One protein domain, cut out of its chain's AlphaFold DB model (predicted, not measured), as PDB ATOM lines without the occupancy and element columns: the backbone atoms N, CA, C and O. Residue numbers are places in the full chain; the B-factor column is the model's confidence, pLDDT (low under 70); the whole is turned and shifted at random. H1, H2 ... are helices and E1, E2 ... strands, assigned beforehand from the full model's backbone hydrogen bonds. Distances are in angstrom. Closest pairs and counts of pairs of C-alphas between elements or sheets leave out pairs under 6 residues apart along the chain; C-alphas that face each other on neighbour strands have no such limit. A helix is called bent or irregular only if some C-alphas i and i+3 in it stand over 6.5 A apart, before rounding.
ATOM      1  N   SER A 294      -7.466  -1.423 -43.812       66.32
ATOM      2  CA  SER A 294      -7.962  -0.247 -44.527       66.32
ATOM      3  C   SER A 294      -8.521   0.791 -43.557       66.32
ATOM      4  O   SER A 294      -9.422   0.492 -42.773       66.32
ATOM      5  N   VAL A 295      -8.020   2.020 -43.637       72.70
ATOM      6  CA  VAL A 295      -8.403   3.136 -42.766       72.70
ATOM      7  C   VAL A 295      -9.399   4.032 -43.497       72.70
ATOM      8  O   VAL A 295      -9.205   4.361 -44.665       72.70
ATOM      9  N   ARG A 296     -10.475   4.448 -42.826       78.87
ATOM     10  CA  ARG A 296     -11.465   5.371 -43.403       78.87
ATOM     11  C   ARG A 296     -11.079   6.798 -43.050       78.87
ATOM     12  O   ARG A 296     -10.888   7.093 -41.870       78.87
ATOM     13  N   ILE A 297     -10.957   7.660 -44.050       85.81
ATOM     14  CA  ILE A 297     -10.517   9.045 -43.890       85.81
ATOM     15  C   ILE A 297     -11.555   9.985 -44.500       85.81
ATOM     16  O   ILE A 297     -12.061   9.735 -45.596       85.81
ATOM     17  N   LEU A 298     -11.881  11.055 -43.775       87.92
ATOM     18  CA  LEU A 298     -12.792  12.104 -44.223       87.92
ATOM     19  C   LEU A 298     -12.015  13.253 -44.882       87.92
ATOM     20  O   LEU A 298     -11.228  13.940 -44.225       87.92
ATOM     21  N   PHE A 299     -12.264  13.456 -46.176       89.60
ATOM     22  CA  PHE A 299     -11.628  14.478 -47.007       89.60
ATOM     23  C   PHE A 299     -12.626  15.578 -47.412       89.60
ATOM     24  O   PHE A 299     -13.764  15.287 -47.773       89.60
ATOM     25  N   PHE A 300     -12.186  16.832 -47.451       91.18
ATOM     26  CA  PHE A 300     -12.927  18.001 -47.943       91.18
ATOM     27  C   PHE A 300     -12.191  18.649 -49.117       91.18
ATOM     28  O   PHE A 300     -10.976  18.515 -49.233       91.18
ATOM     29  N   LYS A 301     -12.889  19.388 -49.985       89.70
ATOM     30  CA  LYS A 301     -12.215  20.266 -50.958       89.70
ATOM     31  C   LYS A 301     -11.583  21.444 -50.218       89.70
ATOM     32  O   LYS A 301     -12.184  21.952 -49.275       89.70
ATOM     33  N   ASN A 302     -10.408  21.902 -50.641       89.27
ATOM     34  CA  ASN A 302      -9.801  23.113 -50.089       89.27
ATOM     35  C   ASN A 302     -10.785  24.305 -50.150       89.27
ATOM     36  O   ASN A 302     -11.503  24.463 -51.138       89.27
ATOM     37  N   GLY A 303     -10.878  25.077 -49.065       85.04
ATOM     38  CA  GLY A 303     -11.859  26.159 -48.894       85.04
ATOM     39  C   GLY A 303     -13.308  25.734 -48.606       85.04
ATOM     40  O   GLY A 303     -14.127  26.583 -48.272       85.04
ATOM     41  N   MET A 304     -13.642  24.440 -48.652       84.53
ATOM     42  CA  MET A 304     -14.960  23.905 -48.276       84.53
ATOM     43  C   MET A 304     -14.895  23.203 -46.916       84.53
ATOM     44  O   MET A 304     -13.936  22.499 -46.621       84.53
ATOM     45  N   GLY A 305     -15.921  23.363 -46.079       78.22
ATOM     46  CA  GLY A 305     -16.019  22.675 -44.777       78.22
ATOM     47  C   GLY A 305     -17.110  21.615 -44.704       78.22
ATOM     48  O   GLY A 305     -17.425  21.119 -43.623       78.22
ATOM     49  N   GLN A 306     -17.777  21.360 -45.828       72.94
ATOM     50  CA  GLN A 306     -19.041  20.633 -45.918       72.94
ATOM     51  C   GLN A 306     -19.022  19.745 -47.172       72.94
ATOM     52  O   GLN A 306     -18.087  19.837 -47.968       72.94
ATOM     53  N   ASP A 307     -19.965  18.806 -47.273       73.44
ATOM     54  CA  ASP A 307     -19.943  17.705 -48.251       73.44
ATOM     55  C   ASP A 307     -18.616  16.916 -48.249       73.44
ATOM     56  O   ASP A 307     -18.004  16.630 -49.281       73.44
ATOM     57  N   GLY A 308     -18.149  16.561 -47.047       78.49
ATOM     58  CA  GLY A 308     -16.952  15.743 -46.850       78.49
ATOM     59  C   GLY A 308     -17.115  14.334 -47.428       78.49
ATOM     60  O   GLY A 308     -18.113  13.658 -47.188       78.49
ATOM     61  N   HIS A 309     -16.117  13.884 -48.182       81.97
ATOM     62  CA  HIS A 309     -16.094  12.588 -48.849       81.97
ATOM     63  C   HIS A 309     -15.335  11.571 -47.988       81.97
ATOM     64  O   HIS A 309     -14.144  11.733 -47.717       81.97
ATOM     65  N   GLU A 310     -16.013  10.499 -47.572       83.96
ATOM     66  CA  GLU A 310     -15.367   9.375 -46.892       83.96
ATOM     67  C   GLU A 310     -14.668   8.469 -47.921       83.96
ATOM     68  O   GLU A 310     -15.287   7.945 -48.855       83.96
ATOM     69  N   ILE A 311     -13.362   8.270 -47.752       82.64
ATOM     70  CA  ILE A 311     -12.550   7.403 -48.607       82.64
ATOM     71  C   ILE A 311     -11.875   6.353 -47.727       82.64
ATOM     72  O   ILE A 311     -11.237   6.661 -46.724       82.64
ATOM     73  N   THR A 312     -12.053   5.087 -48.098       79.77
ATOM     74  CA  THR A 312     -11.381   3.954 -47.457       79.77
ATOM     75  C   THR A 312     -10.047   3.743 -48.158       79.77
ATOM     76  O   THR A 312     -10.033   3.449 -49.348       79.77
ATOM     77  N   VAL A 313      -8.948   3.926 -47.431       75.21
ATOM     78  CA  VAL A 313      -7.574   3.859 -47.939       75.21
ATOM     79  C   VAL A 313      -6.905   2.592 -47.404       75.21
ATOM     80  O   VAL A 313      -6.841   2.388 -46.192       75.21
ATOM     81  N   GLY A 314      -6.444   1.717 -48.302       73.36
ATOM     82  CA  GLY A 314      -5.638   0.540 -47.953       73.36
ATOM     83  C   GLY A 314      -4.159   0.879 -47.721       73.36
ATOM     84  O   GLY A 314      -3.806   2.012 -47.406       73.36
ATOM     85  N   LYS A 315      -3.260  -0.086 -47.964       68.26
ATOM     86  CA  LYS A 315      -1.802   0.156 -48.073       68.26
ATOM     87  C   LYS A 315      -1.432   0.820 -49.416       68.26
ATOM     88  O   LYS A 315      -0.519   0.383 -50.107       68.26
ATOM     89  N   GLU A 316      -2.206   1.811 -49.843       67.48
ATOM     90  CA  GLU A 316      -2.082   2.427 -51.166       67.48
ATOM     91  C   GLU A 316      -1.130   3.625 -51.153       67.48
ATOM     92  O   GLU A 316      -1.038   4.362 -50.173       67.48
ATOM     93  N   THR A 317      -0.417   3.834 -52.262       77.49
ATOM     94  CA  THR A 317       0.486   4.978 -52.415       77.49
ATOM     95  C   THR A 317      -0.288   6.295 -52.397       77.49
ATOM     96  O   THR A 317      -1.376   6.391 -52.965       77.49
ATOM     97  N   MET A 318       0.310   7.348 -51.824       83.62
ATOM     98  CA  MET A 318      -0.281   8.695 -51.741       83.62
ATOM     99  C   MET A 318      -0.866   9.181 -53.083       83.62
ATOM    100  O   MET A 318      -1.947   9.765 -53.119       83.62
ATOM    101  N   LYS A 319      -0.192   8.861 -54.198       84.62
ATOM    102  CA  LYS A 319      -0.645   9.156 -55.564       84.62
ATOM    103  C   LYS A 319      -2.020   8.547 -55.882       84.62
ATOM    104  O   LYS A 319      -2.907   9.285 -56.290       84.62
ATOM    105  N   LYS A 320      -2.247   7.256 -55.597       85.33
ATOM    106  CA  LYS A 320      -3.558   6.600 -55.801       85.33
ATOM    107  C   LYS A 320      -4.671   7.255 -54.985       85.33
ATOM    108  O   LYS A 320      -5.814   7.318 -55.434       85.33
ATOM    109  N   VAL A 321      -4.348   7.765 -53.798       86.50
ATOM    110  CA  VAL A 321      -5.318   8.458 -52.941       86.50
ATOM    111  C   VAL A 321      -5.639   9.849 -53.493       86.50
ATOM    112  O   VAL A 321      -6.810  10.212 -53.534       86.50
ATOM    113  N   LEU A 322      -4.653  10.589 -54.011       89.10
ATOM    114  CA  LEU A 322      -4.879  11.842 -54.749       89.10
ATOM    115  C   LEU A 322      -5.709  11.618 -56.029       89.10
ATOM    116  O   LEU A 322      -6.665  12.357 -56.272       89.10
ATOM    117  N   ASP A 323      -5.420  10.571 -56.802       87.01
ATOM    118  CA  ASP A 323      -6.190  10.195 -57.996       87.01
ATOM    119  C   ASP A 323      -7.645   9.833 -57.617       87.01
ATOM    120  O   ASP A 323      -8.604  10.332 -58.212       87.01
ATOM    121  N   THR A 324      -7.832   9.057 -56.544       87.30
ATOM    122  CA  THR A 324      -9.158   8.707 -56.002       87.30
ATOM    123  C   THR A 324      -9.924   9.938 -55.514       87.30
ATOM    124  O   THR A 324     -11.122  10.053 -55.778       87.30
ATOM    125  N   CYS A 325      -9.259  10.880 -54.839       88.72
ATOM    126  CA  CYS A 325      -9.844  12.163 -54.448       88.72
ATOM    127  C   CYS A 325     -10.254  12.991 -55.672       88.72
ATOM    128  O   CYS A 325     -11.355  13.532 -55.687       88.72
ATOM    129  N   THR A 326      -9.418  13.041 -56.715       89.41
ATOM    130  CA  THR A 326      -9.697  13.766 -57.969       89.41
ATOM    131  C   THR A 326     -10.998  13.285 -58.611       89.41
ATOM    132  O   THR A 326     -11.863  14.103 -58.927       89.41
ATOM    133  N   ILE A 327     -11.168  11.961 -58.724       83.15
ATOM    134  CA  ILE A 327     -12.373  11.334 -59.284       83.15
ATOM    135  C   ILE A 327     -13.575  11.533 -58.352       83.15
ATOM    136  O   ILE A 327     -14.598  12.067 -58.774       83.15
ATOM    137  N   ARG A 328     -13.468  11.136 -57.074       84.09
ATOM    138  CA  ARG A 328     -14.608  11.159 -56.137       84.09
ATOM    139  C   ARG A 328     -15.125  12.564 -55.860       84.09
ATOM    140  O   ARG A 328     -16.326  12.722 -55.698       84.09
ATOM    141  N   MET A 329     -14.244  13.561 -55.806       83.90
ATOM    142  CA  MET A 329     -14.624  14.954 -55.572       83.90
ATOM    143  C   MET A 329     -14.942  15.723 -56.861       83.90
ATOM    144  O   MET A 329     -15.341  16.884 -56.764       83.90
ATOM    145  N   ASN A 330     -14.774  15.127 -58.046       81.33
ATOM    146  CA  ASN A 330     -14.954  15.795 -59.338       81.33
ATOM    147  C   ASN A 330     -14.153  17.118 -59.416       81.33
ATOM    148  O   ASN A 330     -14.719  18.213 -59.507       81.33
ATOM    149  N   LEU A 331     -12.826  17.029 -59.252       82.38
ATOM    150  CA  LEU A 331     -11.923  18.186 -59.334       82.38
ATOM    151  C   LEU A 331     -11.579  18.500 -60.796       82.38
ATOM    152  O   LEU A 331     -11.271  17.604 -61.575       82.38
ATOM    153  N   ASN A 332     -11.571  19.786 -61.159       81.23
ATOM    154  CA  ASN A 332     -11.258  20.242 -62.520       81.23
ATOM    155  C   ASN A 332      -9.760  20.168 -62.885       81.23
ATOM    156  O   ASN A 332      -9.404  20.325 -64.049       81.23
ATOM    157  N   LEU A 333      -8.898  19.945 -61.893       81.18
ATOM    158  CA  LEU A 333      -7.469  19.670 -62.021       81.18
ATOM    159  C   LEU A 333      -7.110  18.538 -61.040       81.18
ATOM    160  O   LEU A 333      -7.782  18.419 -60.010       81.18
ATOM    161  N   PRO A 334      -6.059  17.738 -61.303       86.12
ATOM    162  CA  PRO A 334      -5.621  16.691 -60.384       86.12
ATOM    163  C   PRO A 334      -5.325  17.224 -58.979       86.12
ATOM    164  O   PRO A 334      -4.687  18.270 -58.827       86.12
ATOM    165  N   ALA A 335      -5.745  16.487 -57.953       88.77
ATOM    166  CA  ALA A 335      -5.341  16.751 -56.578       88.77
ATOM    167  C   ALA A 335      -3.812  16.655 -56.452       88.77
ATOM    168  O   ALA A 335      -3.202  15.694 -56.919       88.77
ATOM    169  N   ARG A 336      -3.189  17.641 -55.801       88.53
ATOM    170  CA  ARG A 336      -1.732  17.698 -55.592       88.53
ATOM    171  C   ARG A 336      -1.331  17.583 -54.129       88.53
ATOM    172  O   ARG A 336      -0.333  16.931 -53.836       88.53
ATOM    173  N   TYR A 337      -2.083  18.207 -53.222       89.24
ATOM    174  CA  TYR A 337      -1.712  18.310 -51.810       89.24
ATOM    175  C   TYR A 337      -2.884  17.981 -50.884       89.24
ATOM    176  O   TYR A 337      -4.036  18.305 -51.180       89.24
ATOM    177  N   PHE A 338      -2.560  17.387 -49.734       90.81
ATOM    178  CA  PHE A 338      -3.456  17.274 -48.587       90.81
ATOM    179  C   PHE A 338      -2.981  18.206 -47.474       90.81
ATOM    180  O   PHE A 338      -1.788  18.238 -47.170       90.81
ATOM    181  N   TYR A 339      -3.911  18.919 -46.850       91.05
ATOM    182  CA  TYR A 339      -3.677  19.784 -45.695       91.05
ATOM    183  C   TYR A 339      -4.480  19.298 -44.486       91.05
ATOM    184  O   TYR A 339      -5.590  18.791 -44.649       91.05
ATOM    185  N   ASP A 340      -3.937  19.450 -43.280       89.60
ATOM    186  CA  ASP A 340      -4.681  19.236 -42.036       89.60
ATOM    187  C   ASP A 340      -5.540  20.455 -41.645       89.60
ATOM    188  O   ASP A 340      -5.600  21.452 -42.364       89.60
ATOM    189  N   LEU A 341      -6.193  20.384 -40.479       87.22
ATOM    190  CA  LEU A 341      -7.043  21.451 -39.933       87.22
ATOM    191  C   LEU A 341      -6.349  22.823 -39.821       87.22
ATOM    192  O   LEU A 341      -7.048  23.827 -39.766       87.22
ATOM    193  N   TYR A 342      -5.015  22.874 -39.765       87.74
ATOM    194  CA  TYR A 342      -4.222  24.088 -39.539       87.74
ATOM    195  C   TYR A 342      -3.388  24.506 -40.763       87.74
ATOM    196  O   TYR A 342      -2.522  25.376 -40.646       87.74
ATOM    197  N   GLY A 343      -3.598  23.859 -41.915       85.23
ATOM    198  CA  GLY A 343      -2.863  24.130 -43.152       85.23
ATOM    199  C   GLY A 343      -1.504  23.445 -43.273       85.23
ATOM    200  O   GLY A 343      -0.731  23.773 -44.174       85.23
ATOM    201  N   ARG A 344      -1.185  22.468 -42.416       87.98
ATOM    202  CA  ARG A 344       0.067  21.704 -42.525       87.98
ATOM    203  C   ARG A 344      -0.086  20.616 -43.584       87.98
ATOM    204  O   ARG A 344      -1.052  19.853 -43.559       87.98
ATOM    205  N   LYS A 345       0.864  20.543 -44.517       88.58
ATOM    206  CA  LYS A 345       0.876  19.552 -45.604       88.58
ATOM    207  C   LYS A 345       1.062  18.137 -45.036       88.58
ATOM    208  O   LYS A 345       2.008  17.887 -44.294       88.58
ATOM    209  N   ILE A 346       0.181  17.211 -45.406       87.65
ATOM    210  CA  ILE A 346       0.240  15.803 -45.000       87.65
ATOM    211  C   ILE A 346       0.907  14.980 -46.102       87.65
ATOM    212  O   ILE A 346       0.340  14.766 -47.171       87.65
ATOM    213  N   GLU A 347       2.125  14.517 -45.823       83.08
ATOM    214  CA  GLU A 347       2.940  13.717 -46.752       83.08
ATOM    215  C   GLU A 347       2.819  12.205 -46.519       83.08
ATOM    216  O   GLU A 347       3.149  11.415 -47.398       83.08
ATOM    217  N   ASP A 348       2.281  11.801 -45.365       81.55
ATOM    218  CA  ASP A 348       2.020  10.407 -45.010       81.55
ATOM    219  C   ASP A 348       0.629  10.269 -44.375       81.55
ATOM    220  O   ASP A 348       0.294  10.924 -43.385       81.55
ATOM    221  N   ILE A 349      -0.172   9.377 -44.955       80.71
ATOM    222  CA  ILE A 349      -1.550   9.073 -44.563       80.71
ATOM    223  C   ILE A 349      -1.608   8.403 -43.177       80.71
ATOM    224  O   ILE A 349      -2.605   8.536 -42.465       80.71
ATOM    225  N   SER A 350      -0.535   7.732 -42.743       76.24
ATOM    226  CA  SER A 350      -0.468   7.091 -41.421       76.24
ATOM    227  C   SER A 350      -0.618   8.094 -40.262       76.24
ATOM    228  O   SER A 350      -1.192   7.767 -39.217       76.24
ATOM    229  N   LYS A 351      -0.171   9.342 -40.485       79.67
ATOM    230  CA  LYS A 351      -0.101  10.433 -39.497       79.67
ATOM    231  C   LYS A 351      -1.429  11.172 -39.287       79.67
ATOM    232  O   LYS A 351      -1.502  12.071 -38.453       79.67
ATOM    233  N   VAL A 352      -2.485  10.812 -40.021       80.95
ATOM    234  CA  VAL A 352      -3.805  11.451 -39.898       80.95
ATOM    235  C   VAL A 352      -4.435  11.088 -38.539       80.95
ATOM    236  O   VAL A 352      -4.485   9.899 -38.204       80.95
ATOM    237  N   PRO A 353      -4.929  12.062 -37.748       80.01
ATOM    238  CA  PRO A 353      -5.498  11.802 -36.427       80.01
ATOM    239  C   PRO A 353      -6.888  11.144 -36.474       80.01
ATOM    240  O   PRO A 353      -7.555  11.068 -37.509       80.01
ATOM    241  N   LEU A 354      -7.315  10.638 -35.316       77.19
ATOM    242  CA  LEU A 354      -8.642  10.072 -35.071       77.19
ATOM    243  C   LEU A 354      -9.634  11.202 -34.728       77.19
ATOM    244  O   LEU A 354      -9.288  12.070 -33.929       77.19
ATOM    245  N   LEU A 355     -10.867  11.184 -35.254       76.00
ATOM    246  CA  LEU A 355     -11.906  12.132 -34.803       76.00
ATOM    247  C   LEU A 355     -12.300  11.905 -33.327       76.00
ATOM    248  O   LEU A 355     -12.257  10.775 -32.836       76.00
ATOM    249  N   GLU A 356     -12.755  12.971 -32.656       71.66
ATOM    250  CA  GLU A 356     -13.283  12.945 -31.280       71.66
ATOM    251  C   GLU A 356     -14.421  11.916 -31.109       71.66
ATOM    252  O   GLU A 356     -15.276  11.769 -31.986       71.66
ATOM    253  N   LYS A 357     -14.486  11.231 -29.954       69.65
ATOM    254  CA  LYS A 357     -15.460  10.146 -29.685       69.65
ATOM    255  C   LYS A 357     -16.920  10.540 -29.939       69.65
ATOM    256  O   LYS A 357     -17.681   9.733 -30.455       69.65
ATOM    257  N   CYS A 358     -17.312  11.773 -29.631       67.61
ATOM    258  CA  CYS A 358     -18.676  12.268 -29.845       67.61
ATOM    259  C   CYS A 358     -19.060  12.429 -31.336       67.61
ATOM    260  O   CYS A 358     -20.254  12.526 -31.649       67.61
ATOM    261  N   LEU A 359     -18.062  12.434 -32.233       68.08
ATOM    262  CA  LEU A 359     -18.171  12.474 -33.697       68.08
ATOM    263  C   LEU A 359     -17.886  11.105 -34.354       68.08
ATOM    264  O   LEU A 359     -18.257  10.894 -35.511       68.08
ATOM    265  N   GLN A 360     -17.278  10.159 -33.626       68.08
ATOM    266  CA  GLN A 360     -17.123   8.762 -34.045       68.08
ATOM    267  C   GLN A 360     -18.479   8.061 -34.039       68.08
ATOM    268  O   GLN A 360     -18.951   7.563 -33.021       68.08
ATOM    269  N   ASN A 361     -19.127   8.042 -35.198       54.51
ATOM    270  CA  ASN A 361     -20.444   7.438 -35.331       54.51
ATOM    271  C   ASN A 361     -20.348   5.940 -35.691       54.51
ATOM    272  O   ASN A 361     -21.110   5.133 -35.158       54.51
ATOM    273  N   SER A 362     -19.391   5.546 -36.535       52.30
ATOM    274  CA  SER A 362     -19.293   4.178 -37.063       52.30
ATOM    275  C   SER A 362     -18.491   3.218 -36.172       52.30
ATOM    276  O   SER A 362     -17.651   3.618 -35.375       52.30
ATOM    277  N   ILE A 363     -18.710   1.917 -36.390       54.26
ATOM    278  CA  ILE A 363     -18.010   0.802 -35.723       54.26
ATOM    279  C   ILE A 363     -16.506   0.783 -36.052       54.26
ATOM    280  O   ILE A 363     -15.673   0.482 -35.203       54.26
ATOM    281  N   THR A 364     -16.165   1.094 -37.301       60.27
ATOM    282  CA  THR A 364     -14.799   1.339 -37.770       60.27
ATOM    283  C   THR A 364     -14.397   2.778 -37.429       60.27
ATOM    284  O   THR A 364     -15.152   3.695 -37.760       60.27
ATOM    285  N   PRO A 365     -13.211   3.038 -36.852       66.02
ATOM    286  CA  PRO A 365     -12.784   4.405 -36.565       66.02
ATOM    287  C   PRO A 365     -12.683   5.249 -37.844       66.02
ATOM    288  O   PRO A 365     -12.142   4.798 -38.857       66.02
ATOM    289  N   LEU A 366     -13.204   6.475 -37.791       75.23
ATOM    290  CA  LEU A 366     -13.026   7.492 -38.825       75.23
ATOM    291  C   LEU A 366     -11.819   8.370 -38.472       75.23
ATOM    292  O   LEU A 366     -11.733   8.922 -37.370       75.23
ATOM    293  N   ARG A 367     -10.885   8.506 -39.408       80.82
ATOM    294  CA  ARG A 367      -9.759   9.436 -39.316       80.82
ATOM    295  C   ARG A 367     -10.026  10.694 -40.139       80.82
ATOM    296  O   ARG A 367     -10.851  10.693 -41.051       80.82
ATOM    297  N   GLY A 368      -9.343  11.777 -39.808       75.75
ATOM    298  CA  GLY A 368      -9.554  13.081 -40.429       75.75
ATOM    299  C   GLY A 368      -9.192  14.215 -39.473       75.75
ATOM    300  O   GLY A 368      -8.898  13.981 -38.306       75.75
ATOM    301  N   LEU A 369      -9.201  15.465 -39.916       83.71
ATOM    302  CA  LEU A 369      -9.846  15.984 -41.129       83.71
ATOM    303  C   LEU A 369      -8.789  16.448 -42.138       83.71
ATOM    304  O   LEU A 369      -7.791  17.037 -41.724       83.71
ATOM    305  N   LEU A 370      -9.006  16.191 -43.432       89.97
ATOM    306  CA  LEU A 370      -8.080  16.590 -44.498       89.97
ATOM    307  C   LEU A 370      -8.746  17.466 -45.560       89.97
ATOM    308  O   LEU A 370      -9.864  17.181 -45.982       89.97
ATOM    309  N   TRP A 371      -8.017  18.463 -46.057       91.36
ATOM    310  CA  TRP A 371      -8.404  19.333 -47.169       91.36
ATOM    311  C   TRP A 371      -7.567  19.033 -48.416       91.36
ATOM    312  O   TRP A 371      -6.339  19.007 -48.362       91.36
ATOM    313  N   VAL A 372      -8.236  18.792 -49.543       91.42
ATOM    314  CA  VAL A 372      -7.640  18.419 -50.832       91.42
ATOM    315  C   VAL A 372      -7.477  19.655 -51.710       91.42
ATOM    316  O   VAL A 372      -8.467  20.289 -52.076       91.42
ATOM    317  N   SER A 373      -6.235  19.972 -52.073       89.84
ATOM    318  CA  SER A 373      -5.867  21.095 -52.941       89.84
ATOM    319  C   SER A 373      -5.409  20.622 -54.324       89.84
ATOM    320  O   SER A 373      -4.731  19.599 -54.460       89.84
ATOM    321  N   LYS A 374      -5.720  21.416 -55.357       87.25
ATOM    322  CA  LYS A 374      -5.278  21.208 -56.752       87.25
ATOM    323  C   LYS A 374      -3.863  21.751 -57.035       87.25
ATOM    324  O   LYS A 374      -3.404  21.729 -58.174       87.25
ATOM    325  N   GLY A 375      -3.175  22.263 -56.012       80.86
ATOM    326  CA  GLY A 375      -1.915  23.014 -56.119       80.86
ATOM    327  C   GLY A 375      -1.986  24.440 -55.560       80.86
ATOM    328  O   GLY A 375      -0.978  25.142 -55.567       80.86
ATOM    329  N   GLU A 376      -3.160  24.852 -55.079       84.73
ATOM    330  CA  GLU A 376      -3.411  26.118 -54.386       84.73
ATOM    331  C   GLU A 376      -3.091  26.005 -52.873       84.73
ATOM    332  O   GLU A 376      -3.083  24.897 -52.326       84.73
ATOM    333  N   GLY A 377      -2.788  27.109 -52.187       84.11
ATOM    334  CA  GLY A 377      -2.481  27.122 -50.749       84.11
ATOM    335  C   GLY A 377      -3.695  26.761 -49.885       84.11
ATOM    336  O   GLY A 377      -4.830  26.815 -50.353       84.11
ATOM    337  N   PHE A 378      -3.487  26.368 -48.627       89.80
ATOM    338  CA  PHE A 378      -4.590  26.025 -47.719       89.80
ATOM    339  C   PHE A 378      -5.532  27.216 -47.481       89.80
ATOM    340  O   PHE A 378      -5.065  28.316 -47.218       89.80
ATOM    341  N   SER A 379      -6.846  26.978 -47.524       89.90
ATOM    342  CA  SER A 379      -7.878  27.974 -47.205       89.90
ATOM    343  C   SER A 379      -8.530  27.665 -45.843       89.90
ATOM    344  O   SER A 379      -9.280  26.681 -45.728       89.90
ATOM    345  N   PRO A 380      -8.282  28.478 -44.794       90.27
ATOM    346  CA  PRO A 380      -8.800  28.246 -43.445       90.27
ATOM    347  C   PRO A 380     -10.327  28.391 -43.342       90.27
ATOM    348  O   PRO A 380     -10.933  27.792 -42.446       90.27
ATOM    349  N   SER A 381     -10.986  29.098 -44.269       87.62
ATOM    350  CA  SER A 381     -12.454  29.161 -44.352       87.62
ATOM    351  C   SER A 381     -13.120  27.782 -44.438       87.62
ATOM    352  O   SER A 381     -14.188  27.577 -43.850       87.62
ATOM    353  N   GLY A 382     -12.470  26.800 -45.074       86.88
ATOM    354  CA  GLY A 382     -12.947  25.415 -45.087       86.88
ATOM    355  C   GLY A 382     -13.001  24.802 -43.683       86.88
ATOM    356  O   GLY A 382     -14.031  24.272 -43.262       86.88
ATOM    357  N   ALA A 383     -11.925  24.950 -42.908       88.74
ATOM    358  CA  ALA A 383     -11.864  24.476 -41.526       88.74
ATOM    359  C   ALA A 383     -12.868  25.206 -40.609       88.74
ATOM    360  O   ALA A 383     -13.574  24.557 -39.832       88.74
ATOM    361  N   LYS A 384     -13.019  26.532 -40.758       89.77
ATOM    362  CA  LYS A 384     -14.034  27.344 -40.053       89.77
ATOM    363  C   LYS A 384     -15.450  26.809 -40.269       89.77
ATOM    364  O   LYS A 384     -16.165  26.578 -39.294       89.77
ATOM    365  N   MET A 385     -15.846  26.573 -41.522       85.72
ATOM    366  CA  MET A 385     -17.189  26.080 -41.861       85.72
ATOM    367  C   MET A 385     -17.476  24.684 -41.298       85.72
ATOM    368  O   MET A 385     -18.608  24.417 -40.881       85.72
ATOM    369  N   TYR A 386     -16.472  23.800 -41.257       86.62
ATOM    370  CA  TYR A 386     -16.606  22.488 -40.623       86.62
ATOM    371  C   TYR A 386     -16.832  22.631 -39.109       86.62
ATOM    372  O   TYR A 386     -17.819  22.117 -38.576       86.62
ATOM    373  N   ILE A 387     -15.962  23.383 -38.421       86.56
ATOM    374  CA  ILE A 387     -16.028  23.573 -36.963       86.56
ATOM    375  C   ILE A 387     -17.356  24.228 -36.556       86.56
ATOM    376  O   ILE A 387     -18.002  23.773 -35.615       86.56
ATOM    377  N   GLN A 388     -17.822  25.246 -37.288       85.99
ATOM    378  CA  GLN A 388     -19.127  25.873 -37.046       85.99
ATOM    379  C   GLN A 388     -20.291  24.879 -37.212       85.99
ATOM    380  O   GLN A 388     -21.210  24.855 -36.388       85.99
ATOM    381  N   GLY A 389     -20.237  24.012 -38.230       81.41
ATOM    382  CA  GLY A 389     -21.230  22.956 -38.449       81.41
ATOM    383  C   GLY A 389     -21.260  21.901 -37.335       81.41
ATOM    384  O   GLY A 389     -22.347  21.454 -36.950       81.41
ATOM    385  N   VAL A 390     -20.089  21.541 -36.795       82.81
ATOM    386  CA  VAL A 390     -19.935  20.656 -35.628       82.81
ATOM    387  C   VAL A 390     -20.463  21.321 -34.360       82.81
ATOM    388  O   VAL A 390     -21.282  20.721 -33.666       82.81
ATOM    389  N   LEU A 391     -20.075  22.569 -34.080       86.73
ATOM    390  CA  LEU A 391     -20.548  23.319 -32.914       86.73
ATOM    391  C   LEU A 391     -22.076  23.418 -32.891       86.73
ATOM    392  O   LEU A 391     -22.682  23.109 -31.868       86.73
ATOM    393  N   LEU A 392     -22.717  23.746 -34.019       77.75
ATOM    394  CA  LEU A 392     -24.180  23.787 -34.123       77.75
ATOM    395  C   LEU A 392     -24.823  22.434 -33.756       77.75
ATOM    396  O   LEU A 392     -25.798  22.387 -33.003       77.75
ATOM    397  N   ALA A 393     -24.262  21.325 -34.251       76.63
ATOM    398  CA  ALA A 393     -24.751  19.980 -33.954       76.63
ATOM    399  C   ALA A 393     -24.532  19.586 -32.480       76.63
ATOM    400  O   ALA A 393     -25.430  19.010 -31.860       76.63
ATOM    401  N   LEU A 394     -23.380  19.930 -31.897       83.73
ATOM    402  CA  LEU A 394     -23.084  19.698 -30.482       83.73
ATOM    403  C   LEU A 394     -24.001  20.530 -29.572       83.73
ATOM    404  O   LEU A 394     -24.565  19.979 -28.631       83.73
ATOM    405  N   TYR A 395     -24.240  21.811 -29.880       84.61
ATOM    406  CA  TYR A 395     -25.194  22.653 -29.149       84.61
ATOM    407  C   TYR A 395     -26.627  22.118 -29.233       84.61
ATOM    408  O   TYR A 395     -27.340  22.115 -28.228       84.61
ATOM    409  N   GLN A 396     -27.058  21.616 -30.396       77.86
ATOM    410  CA  GLN A 396     -28.381  21.006 -30.541       77.86
ATOM    411  C   GLN A 396     -28.497  19.699 -29.739       77.86
ATOM    412  O   GLN A 396     -29.498  19.504 -29.048       77.86
ATOM    413  N   ARG A 397     -27.467  18.836 -29.753       84.60
ATOM    414  CA  ARG A 397     -27.409  17.639 -28.891       84.60
ATOM    415  C   ARG A 397     -27.415  18.017 -27.408       84.60
ATOM    416  O   ARG A 397     -28.175  17.419 -26.654       84.60
ATOM    417  N   LEU A 398     -26.661  19.041 -27.006       88.17
ATOM    418  CA  LEU A 398     -26.609  19.533 -25.627       88.17
ATOM    419  C   LEU A 398     -27.963  20.099 -25.175       88.17
ATOM    420  O   LEU A 398     -28.403  19.807 -24.067       88.17
ATOM    421  N   LYS A 399     -28.663  20.858 -26.030       85.44
ATOM    422  CA  LYS A 399     -30.019  21.363 -25.755       85.44
ATOM    423  C   LYS A 399     -31.019  20.218 -25.572       85.44
ATOM    424  O   LYS A 399     -31.830  20.268 -24.648       85.44
ATOM    425  N   SER A 400     -30.941  19.183 -26.408       83.41
ATOM    426  CA  SER A 400     -31.785  17.986 -26.295       83.41
ATOM    427  C   SER A 400     -31.480  17.183 -25.029       83.41
ATOM    428  O   SER A 400     -32.406  16.878 -24.281       83.41
ATOM    429  N   ALA A 401     -30.203  16.923 -24.730       86.65
ATOM    430  CA  ALA A 401     -29.774  16.228 -23.517       86.65
ATOM    431  C   ALA A 401     -30.183  16.999 -22.251       86.65
ATOM    432  O   ALA A 401     -30.811  16.425 -21.368       86.65
ATOM    433  N   LYS A 402     -29.968  18.323 -22.200       89.99
ATOM    434  CA  LYS A 402     -30.434  19.174 -21.088       89.99
ATOM    435  C   LYS A 402     -31.963  19.207 -20.962       89.99
ATOM    436  O   LYS A 402     -32.465  19.224 -19.841       89.99
ATOM    437  N   LYS A 403     -32.730  19.184 -22.064       87.76
ATOM    438  CA  LYS A 403     -34.204  19.070 -22.008       87.76
ATOM    439  C   LYS A 403     -34.641  17.702 -21.469       87.76
ATOM    440  O   LYS A 403     -35.607  17.628 -20.713       87.76
ATOM    441  N   TYR A 404     -33.962  16.629 -21.861       87.41
ATOM    442  CA  TYR A 404     -34.257  15.275 -21.395       87.41
ATOM    443  C   TYR A 404     -33.898  15.106 -19.910       87.41
ATOM    444  O   TYR A 404     -34.748  14.685 -19.135       87.41
ATOM    445  N   TYR A 405     -32.731  15.599 -19.484       90.40
ATOM    446  CA  TYR A 405     -32.320  15.691 -18.078       90.40
ATOM    447  C   TYR A 405     -33.322  16.484 -17.224       90.40
ATOM    448  O   TYR A 405     -33.752  16.017 -16.174       90.40
ATOM    449  N   LYS A 406     -33.799  17.644 -17.708       88.09
ATOM    450  CA  LYS A 406     -34.879  18.396 -17.039       88.09
ATOM    451  C   LYS A 406     -36.168  17.579 -16.895       88.09
ATOM    452  O   LYS A 406     -36.832  17.698 -15.875       88.09
ATOM    453  N   GLN A 407     -36.527  16.753 -17.881       86.60
ATOM    454  CA  GLN A 407     -37.708  15.889 -17.779       86.60
ATOM    455  C   GLN A 407     -37.495  14.693 -16.846       86.60
ATOM    456  O   GLN A 407     -38.426  14.359 -16.126       86.60
ATOM    457  N   LEU A 408     -36.296  14.102 -16.791       85.64
ATOM    458  CA  LEU A 408     -35.942  13.097 -15.780       85.64
ATOM    459  C   LEU A 408     -36.076  13.683 -14.364       85.64
ATOM    460  O   LEU A 408     -36.766  13.105 -13.528       85.64
ATOM    461  N   ASN A 409     -35.538  14.885 -14.132       85.52
ATOM    462  CA  ASN A 409     -35.674  15.589 -12.853       85.52
ATOM    463  C   ASN A 409     -37.142  15.906 -12.501       85.52
ATOM    464  O   ASN A 409     -37.520  15.804 -11.339       85.52
ATOM    465  N   LEU A 410     -37.996  16.245 -13.478       85.35
ATOM    466  CA  LEU A 410     -39.435  16.440 -13.231       85.35
ATOM    467  C   LEU A 410     -40.131  15.162 -12.736       85.35
ATOM    468  O   LEU A 410     -41.088  15.270 -11.977       85.35
ATOM    469  N   VAL A 411     -39.659  13.972 -13.127       81.11
ATOM    470  CA  VAL A 411     -40.227  12.692 -12.657       81.11
ATOM    471  C   VAL A 411     -39.749  12.359 -11.253       81.11
ATOM    472  O   VAL A 411     -40.551  11.922 -10.433       81.11
ATOM    473  N   MET A 412     -38.469  12.618 -10.970       75.28
ATOM    474  CA  MET A 412     -37.903  12.503  -9.621       75.28
ATOM    475  C   MET A 412     -38.592  13.452  -8.627       75.28
ATOM    476  O   MET A 412     -38.734  13.109  -7.461       75.28
ATOM    477  N   ASN A 413     -39.086  14.598  -9.107       79.94
ATOM    478  CA  ASN A 413     -39.868  15.570  -8.337       79.94
ATOM    479  C   ASN A 413     -41.396  15.324  -8.409       79.94
ATOM    480  O   ASN A 413     -42.172  16.243  -8.167       79.94
ATOM    481  N   GLU A 414     -41.834  14.129  -8.821       73.69
ATOM    482  CA  GLU A 414     -43.238  13.684  -8.939       73.69
ATOM    483  C   GLU A 414     -44.164  14.490  -9.888       73.69
ATOM    484  O   GLU A 414     -45.337  14.148 -10.045       73.69
ATOM    485  N   GLN A 415     -43.659  15.488 -10.627       77.03
ATOM    486  CA  GLN A 415     -44.439  16.370 -11.518       77.03
ATOM    487  C   GLN A 415     -44.791  15.711 -12.867       77.03
ATOM    488  O   GLN A 415     -44.431  16.200 -13.945       77.03
ATOM    489  N   LYS A 416     -45.520  14.589 -12.816       74.12
ATOM    490  CA  LYS A 416     -45.807  13.719 -13.973       74.12
ATOM    491  C   LYS A 416     -46.525  14.420 -15.131       74.12
ATOM    492  O   LYS A 416     -46.262  14.107 -16.289       74.12
ATOM    493  N   GLU A 417     -47.376  15.396 -14.833       72.28
ATOM    494  CA  GLU A 417     -48.170  16.143 -15.821       72.28
ATOM    495  C   GLU A 417     -47.321  16.985 -16.788       72.28
ATOM    496  O   GLU A 417     -47.725  17.231 -17.923       72.28
ATOM    497  N   LYS A 418     -46.115  17.397 -16.373       74.31
ATOM    498  CA  LYS A 418     -45.214  18.246 -17.173       74.31
ATOM    499  C   LYS A 418     -44.288  17.443 -18.102       74.31
ATOM    500  O   LYS A 418     -43.475  18.029 -18.821       74.31
ATOM    501  N   ILE A 419     -44.377  16.111 -18.097       77.89
ATOM    502  CA  ILE A 419     -43.499  15.228 -18.876       77.89
ATOM    503  C   ILE A 419     -44.030  15.081 -20.308       77.89
ATOM    504  O   ILE A 419     -45.065  14.467 -20.549       77.89
ATOM    505  N   THR A 420     -43.274  15.583 -21.288       77.00
ATOM    506  CA  THR A 420     -43.619  15.430 -22.716       77.00
ATOM    507  C   THR A 420     -43.135  14.107 -23.325       77.00
ATOM    508  O   THR A 420     -43.698  13.641 -24.316       77.00
ATOM    509  N   GLU A 421     -42.106  13.486 -22.741       74.73
ATOM    510  CA  GLU A 421     -41.477  12.255 -23.238       74.73
ATOM    511  C   GLU A 421     -42.101  10.985 -22.640       74.73
ATOM    512  O   GLU A 421     -41.872  10.623 -21.485       74.73
ATOM    513  N   LYS A 422     -42.858  10.252 -23.465       75.01
ATOM    514  CA  LYS A 422     -43.625   9.062 -23.047       75.01
ATOM    515  C   LYS A 422     -42.771   7.894 -22.557       75.01
ATOM    516  O   LYS A 422     -43.276   7.067 -21.806       75.01
ATOM    517  N   VAL A 423     -41.509   7.810 -22.984       75.58
ATOM    518  CA  VAL A 423     -40.577   6.773 -22.513       75.58
ATOM    519  C   VAL A 423     -40.341   6.930 -21.015       75.58
ATOM    520  O   VAL A 423     -40.403   5.942 -20.288       75.58
ATOM    521  N   ILE A 424     -40.173   8.170 -20.548       80.68
ATOM    522  CA  ILE A 424     -39.886   8.460 -19.144       80.68
ATOM    523  C   ILE A 424     -41.082   8.061 -18.266       80.68
ATOM    524  O   ILE A 424     -40.901   7.378 -17.270       80.68
ATOM    525  N   LEU A 425     -42.319   8.324 -18.701       74.77
ATOM    526  CA  LEU A 425     -43.540   7.852 -18.018       74.77
ATOM    527  C   LEU A 425     -43.664   6.313 -17.894       74.77
ATOM    528  O   LEU A 425     -44.564   5.837 -17.207       74.77
ATOM    529  N   SER A 426     -42.810   5.536 -18.571       74.09
ATOM    530  CA  SER A 426     -42.814   4.064 -18.553       74.09
ATOM    531  C   SER A 426     -41.581   3.426 -17.903       74.09
ATOM    532  O   SER A 426     -41.463   2.201 -17.915       74.09
ATOM    533  N   MET A 427     -40.664   4.234 -17.367       80.32
ATOM    534  CA  MET A 427     -39.451   3.771 -16.690       80.32
ATOM    535  C   MET A 427     -39.701   3.531 -15.196       80.32
ATOM    536  O   MET A 427     -40.565   4.146 -14.576       80.32
ATOM    537  N   THR A 428     -38.922   2.628 -14.611       81.80
ATOM    538  CA  THR A 428     -38.856   2.417 -13.159       81.80
ATOM    539  C   THR A 428     -37.932   3.438 -12.484       81.80
ATOM    540  O   THR A 428     -37.031   3.982 -13.120       81.80
ATOM    541  N   ALA A 429     -38.063   3.638 -11.167       79.74
ATOM    542  CA  ALA A 429     -37.165   4.512 -10.393       79.74
ATOM    543  C   ALA A 429     -35.669   4.162 -10.552       79.74
ATOM    544  O   ALA A 429     -34.821   5.047 -10.646       79.74
ATOM    545  N   LYS A 430     -35.341   2.866 -10.670       80.55
ATOM    546  CA  LYS A 430     -33.968   2.400 -10.940       80.55
ATOM    547  C   LYS A 430     -33.492   2.763 -12.351       80.55
ATOM    548  O   LYS A 430     -32.321   3.082 -12.538       80.55
ATOM    549  N   GLU A 431     -34.384   2.730 -13.339       82.76
ATOM    550  CA  GLU A 431     -34.079   3.178 -14.701       82.76
ATOM    551  C   GLU A 431     -33.949   4.707 -14.773       82.76
ATOM    552  O   GLU A 431     -33.081   5.182 -15.495       82.76
ATOM    553  N   HIS A 432     -34.723   5.480 -13.996       80.87
ATOM    554  CA  HIS A 432     -34.580   6.941 -13.925       80.87
ATOM    555  C   HIS A 432     -33.186   7.377 -13.478       80.87
ATOM    556  O   HIS A 432     -32.551   8.145 -14.196       80.87
ATOM    557  N   HIS A 433     -32.687   6.865 -12.347       82.31
ATOM    558  CA  HIS A 433     -31.343   7.202 -11.867       82.31
ATOM    559  C   HIS A 433     -30.250   6.793 -12.863       82.31
ATOM    560  O   HIS A 433     -29.373   7.591 -13.179       82.31
ATOM    561  N   LYS A 434     -30.336   5.580 -13.424       85.02
ATOM    562  CA  LYS A 434     -29.353   5.100 -14.402       85.02
ATOM    563  C   LYS A 434     -29.315   5.966 -15.666       85.02
ATOM    564  O   LYS A 434     -28.242   6.312 -16.152       85.02
ATOM    565  N   GLU A 435     -30.481   6.326 -16.197       84.81
ATOM    566  CA  GLU A 435     -30.588   7.200 -17.368       84.81
ATOM    567  C   GLU A 435     -30.098   8.623 -17.045       84.81
ATOM    568  O   GLU A 435     -29.433   9.251 -17.863       84.81
ATOM    569  N   GLN A 436     -30.364   9.125 -15.834       85.34
ATOM    570  CA  GLN A 436     -29.892  10.430 -15.358       85.34
ATOM    571  C   GLN A 436     -28.355  10.504 -15.324       85.34
ATOM    572  O   GLN A 436     -27.791  11.486 -15.812       85.34
ATOM    573  N   GLU A 437     -27.672   9.458 -14.843       87.22
ATOM    574  CA  GLU A 437     -26.204   9.349 -14.882       87.22
ATOM    575  C   GLU A 437     -25.650   9.285 -16.315       87.22
ATOM    576  O   GLU A 437     -24.693   9.993 -16.645       87.22
ATOM    577  N   GLU A 438     -26.242   8.458 -17.186       85.92
ATOM    578  CA  GLU A 438     -25.815   8.334 -18.590       85.92
ATOM    579  C   GLU A 438     -25.998   9.660 -19.354       85.92
ATOM    580  O   GLU A 438     -25.118  10.074 -20.115       85.92
ATOM    581  N   VAL A 439     -27.095  10.377 -19.099       87.83
ATOM    582  CA  VAL A 439     -27.379  11.691 -19.691       87.83
ATOM    583  C   VAL A 439     -26.469  12.781 -19.121       87.83
ATOM    584  O   VAL A 439     -26.035  13.641 -19.888       87.83
ATOM    585  N   SER A 440     -26.129  12.746 -17.827       89.76
ATOM    586  CA  SER A 440     -25.156  13.680 -17.237       89.76
ATOM    587  C   SER A 440     -23.777  13.505 -17.872       89.76
ATOM    588  O   SER A 440     -23.206  14.467 -18.381       89.76
ATOM    589  N   ARG A 441     -23.291  12.261 -17.976       88.68
ATOM    590  CA  ARG A 441     -22.006  11.954 -18.623       88.68
ATOM    591  C   ARG A 441     -21.972  12.421 -20.082       88.68
ATOM    592  O   ARG A 441     -20.981  12.990 -20.530       88.68
ATOM    593  N   LEU A 442     -23.073  12.239 -20.818       85.97
ATOM    594  CA  LEU A 442     -23.217  12.757 -22.180       85.97
ATOM    595  C   LEU A 442     -23.190  14.297 -22.234       85.97
ATOM    596  O   LEU A 442     -22.642  14.864 -23.178       85.97
ATOM    597  N   ILE A 443     -23.780  14.986 -21.254       88.61
ATOM    598  CA  ILE A 443     -23.729  16.451 -21.144       88.61
ATOM    599  C   ILE A 443     -22.277  16.920 -20.957       88.61
ATOM    600  O   ILE A 443     -21.853  17.827 -21.680       88.61
ATOM    601  N   ASP A 444     -21.497  16.259 -20.099       89.38
ATOM    602  CA  ASP A 444     -20.083  16.577 -19.857       89.38
ATOM    603  C   ASP A 444     -19.210  16.327 -21.099       89.38
ATOM    604  O   ASP A 444     -18.411  17.187 -21.493       89.38
ATOM    605  N   GLU A 445     -19.410  15.196 -21.789       86.27
ATOM    606  CA  GLU A 445     -18.739  14.882 -23.059       86.27
ATOM    607  C   GLU A 445     -19.046  15.934 -24.139       86.27
ATOM    608  O   GLU A 445     -18.141  16.409 -24.832       86.27
ATOM    609  N   LEU A 446     -20.312  16.351 -24.265       87.23
ATOM    610  CA  LEU A 446     -20.730  17.384 -25.216       87.23
ATOM    611  C   LEU A 446     -20.157  18.762 -24.859       87.23
ATOM    612  O   LEU A 446     -19.711  19.480 -25.755       87.23
ATOM    613  N   GLN A 447     -20.128  19.142 -23.578       89.98
ATOM    614  CA  GLN A 447     -19.520  20.403 -23.130       89.98
ATOM    615  C   GLN A 447     -18.006  20.422 -23.366       89.98
ATOM    616  O   GLN A 447     -17.468  21.434 -23.823       89.98
ATOM    617  N   THR A 448     -17.335  19.295 -23.138       89.35
ATOM    618  CA  THR A 448     -15.900  19.123 -23.404       89.35
ATOM    619  C   THR A 448     -15.593  19.265 -24.891       89.35
ATOM    620  O   THR A 448     -14.719  20.047 -25.270       89.35
ATOM    621  N   ALA A 449     -16.369  18.596 -25.748       86.02
ATOM    622  CA  ALA A 449     -16.228  18.701 -27.197       86.02
ATOM    623  C   ALA A 449     -16.514  20.122 -27.718       86.02
ATOM    624  O   ALA A 449     -15.791  20.620 -28.579       86.02
ATOM    625  N   ILE A 450     -17.515  20.826 -27.171       87.94
ATOM    626  CA  ILE A 450     -17.781  22.234 -27.517       87.94
ATOM    627  C   ILE A 450     -16.580  23.116 -27.151       87.94
ATOM    628  O   ILE A 450     -16.130  23.903 -27.983       87.94
ATOM    629  N   LYS A 451     -16.011  22.956 -25.947       89.72
ATOM    630  CA  LYS A 451     -14.822  23.706 -25.504       89.72
ATOM    631  C   LYS A 451     -13.607  23.435 -26.407       89.72
ATOM    632  O   LYS A 451     -12.921  24.381 -26.789       89.72
ATOM    633  N   SER A 452     -13.390  22.175 -26.792       88.43
ATOM    634  CA  SER A 452     -12.351  21.744 -27.743       88.43
ATOM    635  C   SER A 452     -12.506  22.425 -29.113       88.43
ATOM    636  O   SER A 452     -11.607  23.129 -29.578       88.43
ATOM    637  N   ASN A 453     -13.694  22.324 -29.719       85.65
ATOM    638  CA  ASN A 453     -13.984  22.877 -31.045       85.65
ATOM    639  C   ASN A 453     -13.944  24.419 -31.076       85.65
ATOM    640  O   ASN A 453     -13.454  24.992 -32.048       85.65
ATOM    641  N   ILE A 454     -14.359  25.106 -30.003       87.76
ATOM    642  CA  ILE A 454     -14.145  26.560 -29.856       87.76
ATOM    643  C   ILE A 454     -12.643  26.882 -29.823       87.76
ATOM    644  O   ILE A 454     -12.202  27.798 -30.514       87.76
ATOM    645  N   GLY A 455     -11.839  26.107 -29.088       87.95
ATOM    646  CA  GLY A 455     -10.382  26.270 -29.051       87.95
ATOM    647  C   GLY A 455      -9.713  26.102 -30.422       87.95
ATOM    648  O   GLY A 455      -8.804  26.863 -30.758       87.95
ATOM    649  N   HIS A 456     -10.185  25.163 -31.247       88.23
ATOM    650  CA  HIS A 456      -9.741  25.025 -32.638       88.23
ATOM    651  C   HIS A 456     -10.110  26.246 -33.496       88.23
ATOM    652  O   HIS A 456      -9.273  26.722 -34.261       88.23
ATOM    653  N   LEU A 457     -11.319  26.794 -33.328       85.57
ATOM    654  CA  LEU A 457     -11.758  28.000 -34.038       85.57
ATOM    655  C   LEU A 457     -10.899  29.224 -33.674       85.57
ATOM    656  O   LEU A 457     -10.500  29.973 -34.560       85.57
ATOM    657  N   CYS A 458     -10.554  29.393 -32.392       86.57
ATOM    658  CA  CYS A 458      -9.660  30.460 -31.936       86.57
ATOM    659  C   CYS A 458      -8.250  30.342 -32.542       86.57
ATOM    660  O   CYS A 458      -7.690  31.349 -32.966       86.57
ATOM    661  N   LYS A 459      -7.694  29.126 -32.646       87.92
ATOM    662  CA  LYS A 459      -6.371  28.892 -33.266       87.92
ATOM    663  C   LYS A 459      -6.328  29.222 -34.762       87.92
ATOM    664  O   LYS A 459      -5.262  29.556 -35.267       87.92
ATOM    665  N   LEU A 460      -7.463  29.145 -35.458       87.66
ATOM    666  CA  LEU A 460      -7.585  29.528 -36.869       87.66
ATOM    667  C   LEU A 460      -7.791  31.034 -37.084       87.66
ATOM    668  O   LEU A 460      -7.647  31.495 -38.213       87.66
ATOM    669  N   GLY A 461      -8.101  31.799 -36.030       84.53
ATOM    670  CA  GLY A 461      -8.410  33.233 -36.100       84.53
ATOM    671  C   GLY A 461      -7.431  34.056 -36.952       84.53
ATOM    672  O   GLY A 461      -7.890  34.696 -37.896       84.53
ATOM    673  N   PRO A 462      -6.105  33.991 -36.713       87.11
ATOM    674  CA  PRO A 462      -5.131  34.768 -37.484       87.11
ATOM    675  C   PRO A 462      -5.078  34.397 -38.974       87.11
ATOM    676  O   PRO A 462      -4.968  35.274 -39.824       87.11
ATOM    677  N   GLN A 463      -5.200  33.106 -39.311       86.48
ATOM    678  CA  GLN A 463      -5.225  32.659 -40.711       86.48
ATOM    679  C   GLN A 463      -6.507  33.124 -41.419       86.48
ATOM    680  O   GLN A 463      -6.458  33.548 -42.569       86.48
ATOM    681  N   LEU A 464      -7.647  33.078 -40.722       85.85
ATOM    682  CA  LEU A 464      -8.938  33.551 -41.229       85.85
ATOM    683  C   LEU A 464      -8.969  35.065 -41.443       85.85
ATOM    684  O   LEU A 464      -9.573  35.523 -42.408       85.85
ATOM    685  N   GLN A 465      -8.333  35.829 -40.555       84.07
ATOM    686  CA  GLN A 465      -8.196  37.271 -40.709       84.07
ATOM    687  C   GLN A 465      -7.321  37.607 -41.924       84.07
ATOM    688  O   GLN A 465      -7.755  38.369 -42.781       84.07
ATOM    689  N   ALA A 466      -6.161  36.957 -42.070       83.24
ATOM    690  CA  ALA A 466      -5.303  37.134 -43.240       83.24
ATOM    691  C   ALA A 466      -6.008  36.745 -44.558       83.24
ATOM    692  O   ALA A 466      -5.907  37.474 -45.540       83.24
ATOM    693  N   GLU A 467      -6.783  35.651 -44.585       84.89
ATOM    694  CA  GLU A 467      -7.603  35.276 -45.751       84.89
ATOM    695  C   GLU A 467      -8.684  36.329 -46.069       84.89
ATOM    696  O   GLU A 467      -8.963  36.593 -47.237       84.89
ATOM    697  N   GLN A 468      -9.269  36.962 -45.048       79.12
ATOM    698  CA  GLN A 468     -10.284  38.004 -45.215       79.12
ATOM    699  C   GLN A 468      -9.696  39.356 -45.659       79.12
ATOM    700  O   GLN A 468     -10.343  40.072 -46.416       79.12
ATOM    701  N   GLU A 469      -8.477  39.693 -45.233       79.39
ATOM    702  CA  GLU A 469      -7.746  40.900 -45.655       79.39
ATOM    703  C   GLU A 469      -7.171  40.762 -47.076       79.39
ATOM    704  O   GLU A 469      -7.155  41.719 -47.846       79.39
ATOM    705  N   GLN A 470      -6.706  39.564 -47.442       74.56
ATOM    706  CA  GLN A 470      -5.960  39.311 -48.683       74.56
ATOM    707  C   GLN A 470      -6.813  38.653 -49.785       74.56
ATOM    708  O   GLN A 470      -6.346  38.501 -50.920       74.56
ATOM    709  N   PHE A 471      -8.059  38.279 -49.478       64.73
ATOM    710  CA  PHE A 471      -9.024  37.650 -50.383       64.73
ATOM    711  C   PHE A 471      -8.404  36.487 -51.187       64.73
ATOM    712  O   PHE A 471      -7.786  35.575 -50.637       64.73
ATOM    713  N   SER A 472      -8.539  36.513 -52.515       58.38
ATOM    714  CA  SER A 472      -8.002  35.496 -53.418       58.38
ATOM    715  C   SER A 472      -6.474  35.409 -53.404       58.38
ATOM    716  O   SER A 472      -5.948  34.350 -53.739       58.38
ATOM    717  N   SER A 473      -5.748  36.461 -53.004       66.92
ATOM    718  CA  SER A 473      -4.279  36.437 -53.013       66.92
ATOM    719  C   SER A 473      -3.684  35.542 -51.920       66.92
ATOM    720  O   SER A 473      -2.654  34.921 -52.173       66.92
ATOM    721  N   TYR A 474      -4.366  35.372 -50.774       80.13
ATOM    722  CA  TYR A 474      -3.942  34.508 -49.655       80.13
ATOM    723  C   TYR A 474      -3.569  33.092 -50.125       80.13
ATOM    724  O   TYR A 474      -2.498  32.562 -49.835       80.13
TER     725      TYR A 474
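AT A GLANCE: This is residues 294 to 474 of the 1783 residues of the protein "Doublecortin domain-containing protein 1" of Homo sapiens (UniProt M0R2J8). A small head, a strongly twisted sheet of four strands with the short helix H1 packed on it, sits at one end of a long helical hairpin of H2 and H3. H2 grazes the sheet with its residues 380 to 386, and the hairpin reaches away from the head and makes the longest axis; H3 folds back beside H2 and stays apart from the strands. The printed part has 181 residues with three named helices and four named strands, in the order E1, E2, H1, E3, E4, H2, H3; the sheet runs E2, E1, E4, E3 and is mixed, and the class is mixed, helices and strands. The whole is loose, with a radius of gyration of the C-alphas of 21.0 A, and elongated, with spans of 64 by 41 by 25 A.

HOW THE PARTS SIT: In the sheet the inner strands E1, residues 295 to 301, and E4, residues 366 to 373, are parallel neighbours at 35 degrees, with N 300 and O 370 at 2.8 A and N 367 and O 296 at 2.8 A, within hydrogen-bond range. The edge strand E2, residues 309 to 313, is antiparallel to E1, a hairpin, with N 297 and O 311 at 2.9 A. The other edge strand, E3, residues 337 to 339, is antiparallel to E4, also a hairpin, with N 371 and O 339 at 2.8 A. E4 bends by 50 degrees at residue 369. Helix H1, residues 318 to 328, is on the sheet at a height over the sheet of 6.5 A, and the two make two layers, a helix on one face of a sheet. H1 lies only just over E1, with 3 of its C-alphas falling on that strand, and runs only just across the strands, at 62 degrees to E1 on the local plane. The closest C-alphas of H1 and E2 are those of Val 321 and Val 313, 7.2 A apart. E2, H1 and E3 form a split strand-helix-strand unit, two strands of one sheet with a helix between them in the chain and E1 and E4 between them in the sheet; its crossover is right-handed. Helix H2, residues 380 to 412, only grazes the sheet with its residues 380 to 386; the closest C-alphas of H2 and E1 are those of Gly 382 and Lys 301, 7.8 A apart. Helix H3, residues 429 to 474, touches H2 with 36 pairs of C-alphas within 8 A, the closest being those of Leu 464 and Pro 380, 5.8 A apart. H2 and H3 run opposite ways at a shallow tilt of 20 degrees, a helical hairpin. H3 is not on the sheet, and H1 is apart from both H2 and H3. In H1 and H2 every O i to N i+4 pair is within hydrogen-bond range; in H3, 37 of 42 are.

IN THESE COORDINATES: E1, residues 295 to 301, begins at C-alpha 295 (-8.403, 3.136, -42.766) and is 19.4 A long; E2, residues 309 to 313, is 12.2 A, E3, residues 337 to 339, 6.6 A, and E4, residues 366 to 373, 20.9 A. H1, residues 318 to 328, is 15.2 A long. H2 runs 47.3 A from C-alpha 380 (-8.800, 28.246, -43.445) to residue 412. H3 runs 59.5 A from residue 429 to C-alpha 474 (-3.942, 34.508, -49.655). H3 has a kink of 68 degrees near residue 468 and is irregular, with C-alphas 469 and 472 at 9.5 A.

THE WHOLE: The two C-alphas farthest apart, those of Leu 333 and Glu 414, are 64.3 A apart. The printed part has no cut. The links from E3 to E4, residues 340 to 365, and from H2 to H3, residues 413 to 428, are long, and the link from E2 to H1 is tight. The mean pLDDT of the printed part is 82.1; residues under 70 are 294, 315 to 316, 357 to 365 and 471 to 473.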